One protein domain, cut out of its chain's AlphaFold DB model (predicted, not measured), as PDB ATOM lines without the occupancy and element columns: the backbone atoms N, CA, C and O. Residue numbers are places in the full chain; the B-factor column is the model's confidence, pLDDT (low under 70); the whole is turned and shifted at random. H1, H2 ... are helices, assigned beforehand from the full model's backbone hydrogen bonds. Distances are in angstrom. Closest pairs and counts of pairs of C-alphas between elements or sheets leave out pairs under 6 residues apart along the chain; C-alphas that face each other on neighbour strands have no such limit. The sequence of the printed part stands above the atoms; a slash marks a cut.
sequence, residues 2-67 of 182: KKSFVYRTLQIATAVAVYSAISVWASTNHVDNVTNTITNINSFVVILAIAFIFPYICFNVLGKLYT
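AT A GLANCE: This is residues 2 to 67 of the 182 residues of an uncharacterized protein of Pseudanabaena biceps PCC 7429 (UniProt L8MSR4). Two long helices, H2 and the shorter H1, meet near their ends at a tight turn and spread from there as an open, flat V. Residues 2 to 22 of H1 and 39 to 67, of which 39 to 66 belong to H2, stand free as the two arms. The printed part has 66 residues with two named helices, H1 then H2, and no named strand; the class is all helix. It is extended, with a radius of gyration of the C-alphas of 18.3 A, and spans 57 by 36 by 7 A.

HOW THE PARTS SIT: H2, residues 31 to 66, and H1, residues 2 to 27, touch only at the corner by their link, and only just, with 3 pairs of C-alphas within 8 A. The closest C-alphas are those of Ser 27 and Val 34, 5.7 A apart. H1 touches with residues 24 to 27 alone, H2 with residues 33 to 34 alone. They run opposite ways at a steep tilt of 36 degrees, only just past shallow. O i to N i+4 pairs are within hydrogen-bond range in 30 of 32 cases in H2 and 21 of 22 in H1.

IN THESE COORDINATES: H2 is 52.2 A long from C-alpha 31 at (-54.765, 28.791, -2.217) to C-alpha 66 at (-22.456, 65.824, 15.449). H1 is 37.4 A long and begins at C-alpha 2 at (-47.031, 47.083, 34.330).

THE WHOLE: The C-alphas of Asn 29 and Thr 67, the two farthest apart, are 57.4 A apart. The printed part has no cut, and the link from H1 to H2 is tight. The mean pLDDT of the printed part is 70.7; residues 2 to 5, 23 to 38, 40 and 62 to 67 are under 70.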
ATOM      1  N   LYS A   2     -47.683  47.913  35.375       56.78
ATOM      2  CA  LYS A   2     -47.031  47.083  34.330       56.78
ATOM      3  C   LYS A   2     -47.834  45.854  33.850       56.78
ATOM      4  O   LYS A   2     -47.688  45.439  32.709       56.78
ATOM      5  N   LYS A   3     -48.713  45.295  34.692       56.66
ATOM      6  CA  LYS A   3     -49.493  44.082  34.369       56.66
ATOM      7  C   LYS A   3     -50.581  44.317  33.307       56.66
ATOM      8  O   LYS A   3     -50.876  43.413  32.538       56.66
ATOM      9  N   SER A   4     -51.121  45.539  33.224       62.12
ATOM     10  CA  SER A   4     -52.163  45.901  32.247       62.12
ATOM     11  C   SER A   4     -51.623  45.936  30.815       62.12
ATOM     12  O   SER A   4     -52.279  45.474  29.888       62.12
ATOM     13  N   PHE A   5     -50.379  46.391  30.631       63.75
ATOM     14  CA  PHE A   5     -49.763  46.451  29.307       63.75
ATOM     15  C   PHE A   5     -49.505  45.054  28.724       63.75
ATOM     16  O   PHE A   5     -49.766  44.819  27.547       63.75
ATOM     17  N   VAL A   6     -49.070  44.100  29.555       71.88
ATOM     18  CA  VAL A   6     -48.893  42.696  29.143       71.88
ATOM     19  C   VAL A   6     -50.236  42.065  28.774       71.88
ATOM     20  O   VAL A   6     -50.340  41.392  27.759       71.88
ATOM     21  N   TYR A   7     -51.290  42.337  29.543       72.19
ATOM     22  CA  TYR A   7     -52.624  41.819  29.234       72.19
ATOM     23  C   TYR A   7     -53.189  42.400  27.932       72.19
ATOM     24  O   TYR A   7     -53.758  41.673  27.124       72.19
ATOM     25  N   ARG A   8     -52.983  43.699  27.692       70.38
ATOM     26  CA  ARG A   8     -53.451  44.379  26.480       70.38
ATOM     27  C   ARG A   8     -52.676  43.943  25.238       70.38
ATOM     28  O   ARG A   8     -53.275  43.728  24.192       70.38
ATOM     29  N   THR A   9     -51.362  43.761  25.355       78.69
ATOM     30  CA  THR A   9     -50.537  43.215  24.265       78.69
ATOM     31  C   THR A   9     -50.876  41.754  23.981       78.69
ATOM     32  O   THR A   9     -50.986  41.391  22.815       78.69
ATOM     33  N   LEU A  10     -51.144  40.945  25.011       79.56
ATOM     34  CA  LEU A  10     -51.595  39.563  24.842       79.56
ATOM     35  C   LEU A  10     -52.964  39.489  24.151       79.56
ATOM     36  O   LEU A  10     -53.124  38.681  23.247       79.56
ATOM     37  N   GLN A  11     -53.918  40.350  24.516       81.75
ATOM     38  CA  GLN A  11     -55.235  40.431  23.867       81.75
ATOM     39  C   GLN A  11     -55.145  40.842  22.392       81.75
ATOM     40  O   GLN A  11     -55.854  40.298  21.550       81.75
ATOM     41  N   ILE A  12     -54.263  41.790  22.067       79.75
ATOM     42  CA  ILE A  12     -54.028  42.194  20.676       79.75
ATOM     43  C   ILE A  12     -53.359  41.048  19.908       79.75
ATOM     44  O   ILE A  12     -53.779  40.727  18.801       79.75
ATOM     45  N   ALA A  13     -52.366  40.386  20.505       80.69
ATOM     46  CA  ALA A  13     -51.674  39.262  19.883       80.69
ATOM     47  C   ALA A  13     -52.607  38.066  19.636       80.69
ATOM     48  O   ALA A  13     -52.555  37.473  18.561       80.69
ATOM     49  N   THR A  14     -53.493  37.732  20.579       77.88
ATOM     50  CA  THR A  14     -54.471  36.651  20.395       77.88
ATOM     51  C   THR A  14     -55.520  37.006  19.350       77.88
ATOM     52  O   THR A  14     -55.845  36.155  18.528       77.88
ATOM     53  N   ALA A  15     -56.001  38.252  19.307       79.94
ATOM     54  CA  ALA A  15     -56.915  38.702  18.257       79.94
ATOM     55  C   ALA A  15     -56.276  38.598  16.861       79.94
ATOM     56  O   ALA A  15     -56.891  38.062  15.939       79.94
ATOM     57  N   VAL A  16     -55.019  39.036  16.717       81.56
ATOM     58  CA  VAL A  16     -54.260  38.917  15.461       81.56
ATOM     59  C   VAL A  16     -54.020  37.450  15.098       81.56
ATOM     60  O   VAL A  16     -54.202  37.077  13.942       81.56
ATOM     61  N   ALA A  17     -53.678  36.599  16.067       81.69
ATOM     62  CA  ALA A  17     -53.456  35.174  15.835       81.69
ATOM     63  C   ALA A  17     -54.736  34.447  15.392       81.69
ATOM     64  O   ALA A  17     -54.695  33.661  14.450       81.69
ATOM     65  N   VAL A  18     -55.880  34.738  16.017       78.88
ATOM     66  CA  VAL A  18     -57.178  34.159  15.636       78.88
ATOM     67  C   VAL A  18     -57.600  34.646  14.251       78.88
ATOM     68  O   VAL A  18     -58.011  33.837  13.425       78.88
ATOM     69  N   TYR A  19     -57.432  35.934  13.945       77.81
ATOM     70  CA  TYR A  19     -57.741  36.471  12.616       77.81
ATOM     71  C   TYR A  19     -56.810  35.900  11.533       77.81
ATOM     72  O   TYR A  19     -57.244  35.576  10.425       77.81
ATOM     73  N   SER A  20     -55.533  35.693  11.865       74.31
ATOM     74  CA  SER A  20     -54.571  35.010  10.999       74.31
ATOM     75  C   SER A  20     -54.940  33.540  10.790       74.31
ATOM     76  O   SER A  20     -54.864  33.048   9.672       74.31
ATOM     77  N   ALA A  21     -55.375  32.829  11.830       73.06
ATOM     78  CA  ALA A  21     -55.789  31.434  11.713       73.06
ATOM     79  C   ALA A  21     -57.079  31.293  10.891       73.06
ATOM     80  O   ALA A  21     -57.161  30.421  10.033       73.06
ATOM     81  N   ILE A  22     -58.059  32.181  11.092       74.25
ATOM     82  CA  ILE A  22     -59.310  32.206  10.319       74.25
ATOM     83  C   ILE A  22     -59.036  32.557   8.853       74.25
ATOM     84  O   ILE A  22     -59.618  31.941   7.967       74.25
ATOM     85  N   SER A  23     -58.129  33.496   8.573       63.03
ATOM     86  CA  SER A  23     -57.751  33.832   7.192       63.03
ATOM     87  C   SER A  23     -56.967  32.711   6.504       63.03
ATOM     88  O   SER A  23     -57.217  32.451   5.331       63.03
ATOM     89  N   VAL A  24     -56.102  31.985   7.219       67.00
ATOM     90  CA  VAL A  24     -55.419  30.781   6.704       67.00
ATOM     91  C   VAL A  24     -56.374  29.585   6.575       67.00
ATOM     92  O   VAL A  24     -56.204  28.741   5.705       67.00
ATOM     93  N   TRP A  25     -57.426  29.502   7.380       65.06
ATOM     94  CA  TRP A  25     -58.436  28.454   7.224       65.06
ATOM     95  C   TRP A  25     -59.414  28.760   6.076       65.06
ATOM     96  O   TRP A  25     -59.733  27.890   5.272       65.06
ATOM     97  N   ALA A  26     -59.811  30.023   5.908       61.00
ATOM     98  CA  ALA A  26     -60.517  30.478   4.707       61.00
ATOM     99  C   ALA A  26     -59.636  30.343   3.446       61.00
ATOM    100  O   ALA A  26     -60.136  30.065   2.356       61.00
ATOM    101  N   SER A  27     -58.314  30.473   3.604       53.88
ATOM    102  CA  SER A  27     -57.313  30.287   2.553       53.88
ATOM    103  C   SER A  27     -57.211  28.880   2.012       53.88
ATOM    104  O   SER A  27     -56.864  28.735   0.842       53.88
ATOM    105  N   THR A  28     -57.387  27.841   2.826       57.88
ATOM    106  CA  THR A  28     -57.192  26.472   2.330       57.88
ATOM    107  C   THR A  28     -58.228  26.109   1.261       57.88
ATOM    108  O   THR A  28     -57.985  25.204   0.474       57.88
ATOM    109  N   ASN A  29     -59.318  26.883   1.157       60.25
ATOM    110  CA  ASN A  29     -60.273  26.836   0.045       60.25
ATOM    111  C   ASN A  29     -59.901  27.744  -1.154       60.25
ATOM    112  O   ASN A  29     -60.466  27.580  -2.232       60.25
ATOM    113  N   HIS A  30     -58.955  28.680  -1.002       58.00
ATOM    114  CA  HIS A  30     -58.528  29.668  -2.007       58.00
ATOM    115  C   HIS A  30     -57.004  29.908  -1.967       58.00
ATOM    116  O   HIS A  30     -56.528  30.992  -1.620       58.00
ATOM    117  N   VAL A  31     -56.238  28.872  -2.322       58.84
ATOM    118  CA  VAL A  31     -54.765  28.791  -2.217       58.84
ATOM    119  C   VAL A  31     -54.028  29.955  -2.907       58.84
ATOM    120  O   VAL A  31     -53.011  30.435  -2.398       58.84
ATOM    121  N   ASP A  32     -54.572  30.478  -4.008       59.31
ATOM    122  CA  ASP A  32     -53.945  31.556  -4.788       59.31
ATOM    123  C   ASP A  32     -54.046  32.932  -4.121       59.31
ATOM    124  O   ASP A  32     -53.150  33.770  -4.234       59.31
ATOM    125  N   ASN A  33     -55.126  33.189  -3.381       58.34
ATOM    126  CA  ASN A  33     -55.338  34.509  -2.788       58.34
ATOM    127  C   ASN A  33     -54.432  34.726  -1.568       58.34
ATOM    128  O   ASN A  33     -54.090  35.854  -1.221       58.34
ATOM    129  N   VAL A  34     -54.004  33.641  -0.924       59.09
ATOM    130  CA  VAL A  34     -53.267  33.712   0.341       59.09
ATOM    131  C   VAL A  34     -51.774  33.616   0.185       59.09
ATOM    132  O   VAL A  34     -51.043  34.260   0.931       59.09
ATOM    133  N   THR A  35     -51.298  32.931  -0.843       61.53
ATOM    134  CA  THR A  35     -49.914  33.128  -1.283       61.53
ATOM    135  C   THR A  35     -49.664  34.602  -1.609       61.53
ATOM    136  O   THR A  35     -48.649  35.160  -1.186       61.53
ATOM    137  N   ASN A  36     -50.626  35.284  -2.237       64.69
ATOM    138  CA  ASN A  36     -50.511  36.708  -2.542       64.69
ATOM    139  C   ASN A  36     -50.568  37.598  -1.280       64.69
ATOM    140  O   ASN A  36     -49.744  38.501  -1.119       64.69
ATOM    141  N   THR A  37     -51.465  37.323  -0.323       65.62
ATOM    142  CA  THR A  37     -51.510  38.089   0.941       65.62
ATOM    143  C   THR A  37     -50.301  37.835   1.838       65.62
ATOM    144  O   THR A  37     -49.782  38.791   2.408       65.62
ATOM    145  N   ILE A  38     -49.796  36.602   1.927       68.69
ATOM    146  CA  ILE A  38     -48.566  36.280   2.666       68.69
ATOM    147  C   ILE A  38     -47.381  37.035   2.065       68.69
ATOM    148  O   ILE A  38     -46.596  37.626   2.804       68.69
ATOM    149  N   THR A  39     -47.277  37.082   0.735       70.56
ATOM    150  CA  THR A  39     -46.210  37.827   0.048       70.56
ATOM    151  C   THR A  39     -46.302  39.326   0.341       70.56
ATOM    152  O   THR A  39     -45.296  39.958   0.671       70.56
ATOM    153  N   ASN A  40     -47.517  39.884   0.334       69.81
ATOM    154  CA  ASN A  40     -47.756  41.281   0.692       69.81
ATOM    155  C   ASN A  40     -47.420  41.571   2.161       69.81
ATOM    156  O   ASN A  40     -46.727  42.549   2.436       69.81
ATOM    157  N   ILE A  41     -47.821  40.714   3.103       75.19
ATOM    158  CA  ILE A  41     -47.471  40.855   4.525       75.19
ATOM    159  C   ILE A  41     -45.952  40.808   4.709       75.19
ATOM    160  O   ILE A  41     -45.394  41.643   5.417       75.19
ATOM    161  N   ASN A  42     -45.269  39.886   4.030       72.81
ATOM    162  CA  ASN A  42     -43.817  39.765   4.115       72.81
ATOM    163  C   ASN A  42     -43.116  41.023   3.567       72.81
ATOM    164  O   ASN A  42     -42.194  41.546   4.190       72.81
ATOM    165  N   SER A  43     -43.614  41.579   2.456       75.19
ATOM    166  CA  SER A  43     -43.125  42.853   1.914       75.19
ATOM    167  C   SER A  43     -43.352  44.021   2.882       75.19
ATOM    168  O   SER A  43     -42.448  44.827   3.095       75.19
ATOM    169  N   PHE A  44     -44.507  44.066   3.555       75.19
ATOM    170  CA  PHE A  44     -44.814  45.079   4.563       75.19
ATOM    171  C   PHE A  44     -43.870  44.978   5.759       75.19
ATOM    172  O   PHE A  44     -43.382  46.003   6.222       75.19
ATOM    173  N   VAL A  45     -43.560  43.765   6.228       76.88
ATOM    174  CA  VAL A  45     -42.598  43.544   7.320       76.88
ATOM    175  C   VAL A  45     -41.200  44.020   6.926       76.88
ATOM    176  O   VAL A  45     -40.537  44.675   7.730       76.88
ATOM    177  N   VAL A  46     -40.766  43.768   5.689       81.56
ATOM    178  CA  VAL A  46     -39.478  44.263   5.175       81.56
ATOM    179  C   VAL A  46     -39.457  45.792   5.104       81.56
ATOM    180  O   VAL A  46     -38.497  46.412   5.561       81.56
ATOM    181  N   ILE A  47     -40.523  46.418   4.601       79.25
ATOM    182  CA  ILE A  47     -40.642  47.883   4.541       79.25
ATOM    183  C   ILE A  47     -40.614  48.483   5.952       79.25
ATOM    184  O   ILE A  47     -39.926  49.475   6.187       79.25
ATOM    185  N   LEU A  48     -41.304  47.860   6.907       77.12
ATOM    186  CA  LEU A  48     -41.347  48.298   8.301       77.12
ATOM    187  C   LEU A  48     -39.973  48.134   8.970       77.12
ATOM    188  O   LEU A  48     -39.504  49.038   9.657       77.12
ATOM    189  N   ALA A  49     -39.269  47.035   8.697       77.06
ATOM    190  CA  ALA A  49     -37.899  46.837   9.159       77.06
ATOM    191  C   ALA A  49     -36.963  47.935   8.625       77.06
ATOM    192  O   ALA A  49     -36.227  48.537   9.405       77.06
ATOM    193  N   ILE A  50     -37.033  48.269   7.334       80.50
ATOM    194  CA  ILE A  50     -36.231  49.351   6.740       80.50
ATOM    195  C   ILE A  50     -36.604  50.709   7.355       80.50
ATOM    196  O   ILE A  50     -35.720  51.471   7.744       80.50
ATOM    197  N   ALA A  51     -37.897  50.996   7.508       80.69
ATOM    198  CA  ALA A  51     -38.391  52.274   8.015       80.69
ATOM    199  C   ALA A  51     -38.018  52.557   9.477       80.69
ATOM    200  O   ALA A  51     -37.990  53.720   9.863       80.69
ATOM    201  N   PHE A  52     -37.720  51.541  10.291       78.12
ATOM    202  CA  PHE A  52     -37.309  51.739  11.687       78.12
ATOM    203  C   PHE A  52     -35.813  51.501  11.912       78.12
ATOM    204  O   PHE A  52     -35.159  52.294  12.590       78.12
ATOM    205  N   ILE A  53     -35.242  50.445  11.329       78.31
ATOM    206  CA  ILE A  53     -33.844  50.058  11.569       78.31
ATOM    207  C   ILE A  53     -32.888  51.031  10.875       78.31
ATOM    208  O   ILE A  53     -31.896  51.451  11.469       78.31
ATOM    209  N   PHE A  54     -33.192  51.429   9.639       76.06
ATOM    210  CA  PHE A  54     -32.320  52.308   8.864       76.06
ATOM    211  C   PHE A  54     -32.198  53.712   9.477       76.06
ATOM    212  O   PHE A  54     -31.070  54.144   9.725       76.06
ATOM    213  N   PRO A  55     -33.296  54.417   9.829       79.00
ATOM    214  CA  PRO A  55     -33.167  55.693  10.521       79.00
ATOM    215  C   PRO A  55     -32.526  55.543  11.899       79.00
ATOM    216  O   PRO A  55     -31.722  56.394  12.261       79.00
ATOM    217  N   TYR A  56     -32.784  54.463  12.645       79.94
ATOM    218  CA  TYR A  56     -32.126  54.236  13.938       79.94
ATOM    219  C   TYR A  56     -30.596  54.161  13.814       79.94
ATOM    220  O   TYR A  56     -29.872  54.801  14.581       79.94
ATOM    221  N   ILE A  57     -30.089  53.431  12.816       77.25
ATOM    222  CA  ILE A  57     -28.649  53.350  12.541       77.25
ATOM    223  C   ILE A  57     -28.115  54.716  12.096       77.25
ATOM    224  O   ILE A  57     -27.093  55.166  12.619       77.25
ATOM    225  N   CYS A  58     -28.818  55.406  11.192       76.50
ATOM    226  CA  CYS A  58     -28.431  56.738  10.732       76.50
ATOM    227  C   CYS A  58     -28.350  57.744  11.890       76.50
ATOM    228  O   CYS A  58     -27.341  58.433  12.013       76.50
ATOM    229  N   PHE A  59     -29.339  57.790  12.785       77.19
ATOM    230  CA  PHE A  59     -29.316  58.666  13.959       77.19
ATOM    231  C   PHE A  59     -28.192  58.311  14.936       77.19
ATOM    232  O   PHE A  59     -27.568  59.210  15.494       77.19
ATOM    233  N   ASN A  60     -27.876  57.029  15.122       73.19
ATOM    234  CA  ASN A  60     -26.787  56.612  16.007       73.19
ATOM    235  C   ASN A  60     -25.403  56.995  15.439       73.19
ATOM    236  O   ASN A  60     -24.524  57.459  16.166       73.19
ATOM    237  N   VAL A  61     -25.210  56.853  14.124       72.44
ATOM    238  CA  VAL A  61     -23.958  57.236  13.451       72.44
ATOM    239  C   VAL A  61     -23.814  58.760  13.361       72.44
ATOM    240  O   VAL A  61     -22.757  59.284  13.710       72.44
ATOM    241  N   LEU A  62     -24.867  59.487  12.968       65.56
ATOM    242  CA  LEU A  62     -24.854  60.957  12.933       65.56
ATOM    243  C   LEU A  62     -24.729  61.549  14.336       65.56
ATOM    244  O   LEU A  62     -24.018  62.534  14.512       65.56
ATOM    245  N   GLY A  63     -25.346  60.921  15.340       60.12
ATOM    246  CA  GLY A  63     -25.179  61.289  16.740       60.12
ATOM    247  C   GLY A  63     -23.704  61.310  17.126       60.12
ATOM    248  O   GLY A  63     -23.231  62.314  17.645       60.12
ATOM    249  N   LYS A  64     -22.935  60.278  16.766       62.78
ATOM    250  CA  LYS A  64     -21.486  60.217  17.038       62.78
ATOM    251  C   LYS A  64     -20.643  61.233  16.257       62.78
ATOM    252  O   LYS A  64     -19.529  61.519  16.683       62.78
ATOM    253  N   LEU A  65     -21.140  61.758  15.134       62.41
ATOM    254  CA  LEU A  65     -20.432  62.752  14.317       62.41
ATOM    255  C   LEU A  65     -20.733  64.197  14.737       62.41
ATOM    256  O   LEU A  65     -19.846  65.046  14.681       62.41
ATOM    257  N   TYR A  66     -21.975  64.474  15.140       59.03
ATOM    258  CA  TYR A  66     -22.456  65.824  15.449       59.03
ATOM    259  C   TYR A  66     -22.509  66.140  16.946       59.03
ATOM    260  O   TYR A  66     -22.547  67.318  17.302       59.03
ATOM    261  N   THR A  67     -22.482  65.142  17.837       59.31
ATOM    262  CA  THR A  67     -22.312  65.418  19.269       59.31
ATOM    263  C   THR A  67     -20.827  65.533  19.614       59.31
ATOM    264  O   THR A  67     -20.054  64.613  19.332       59.31
TER     265      THR A  67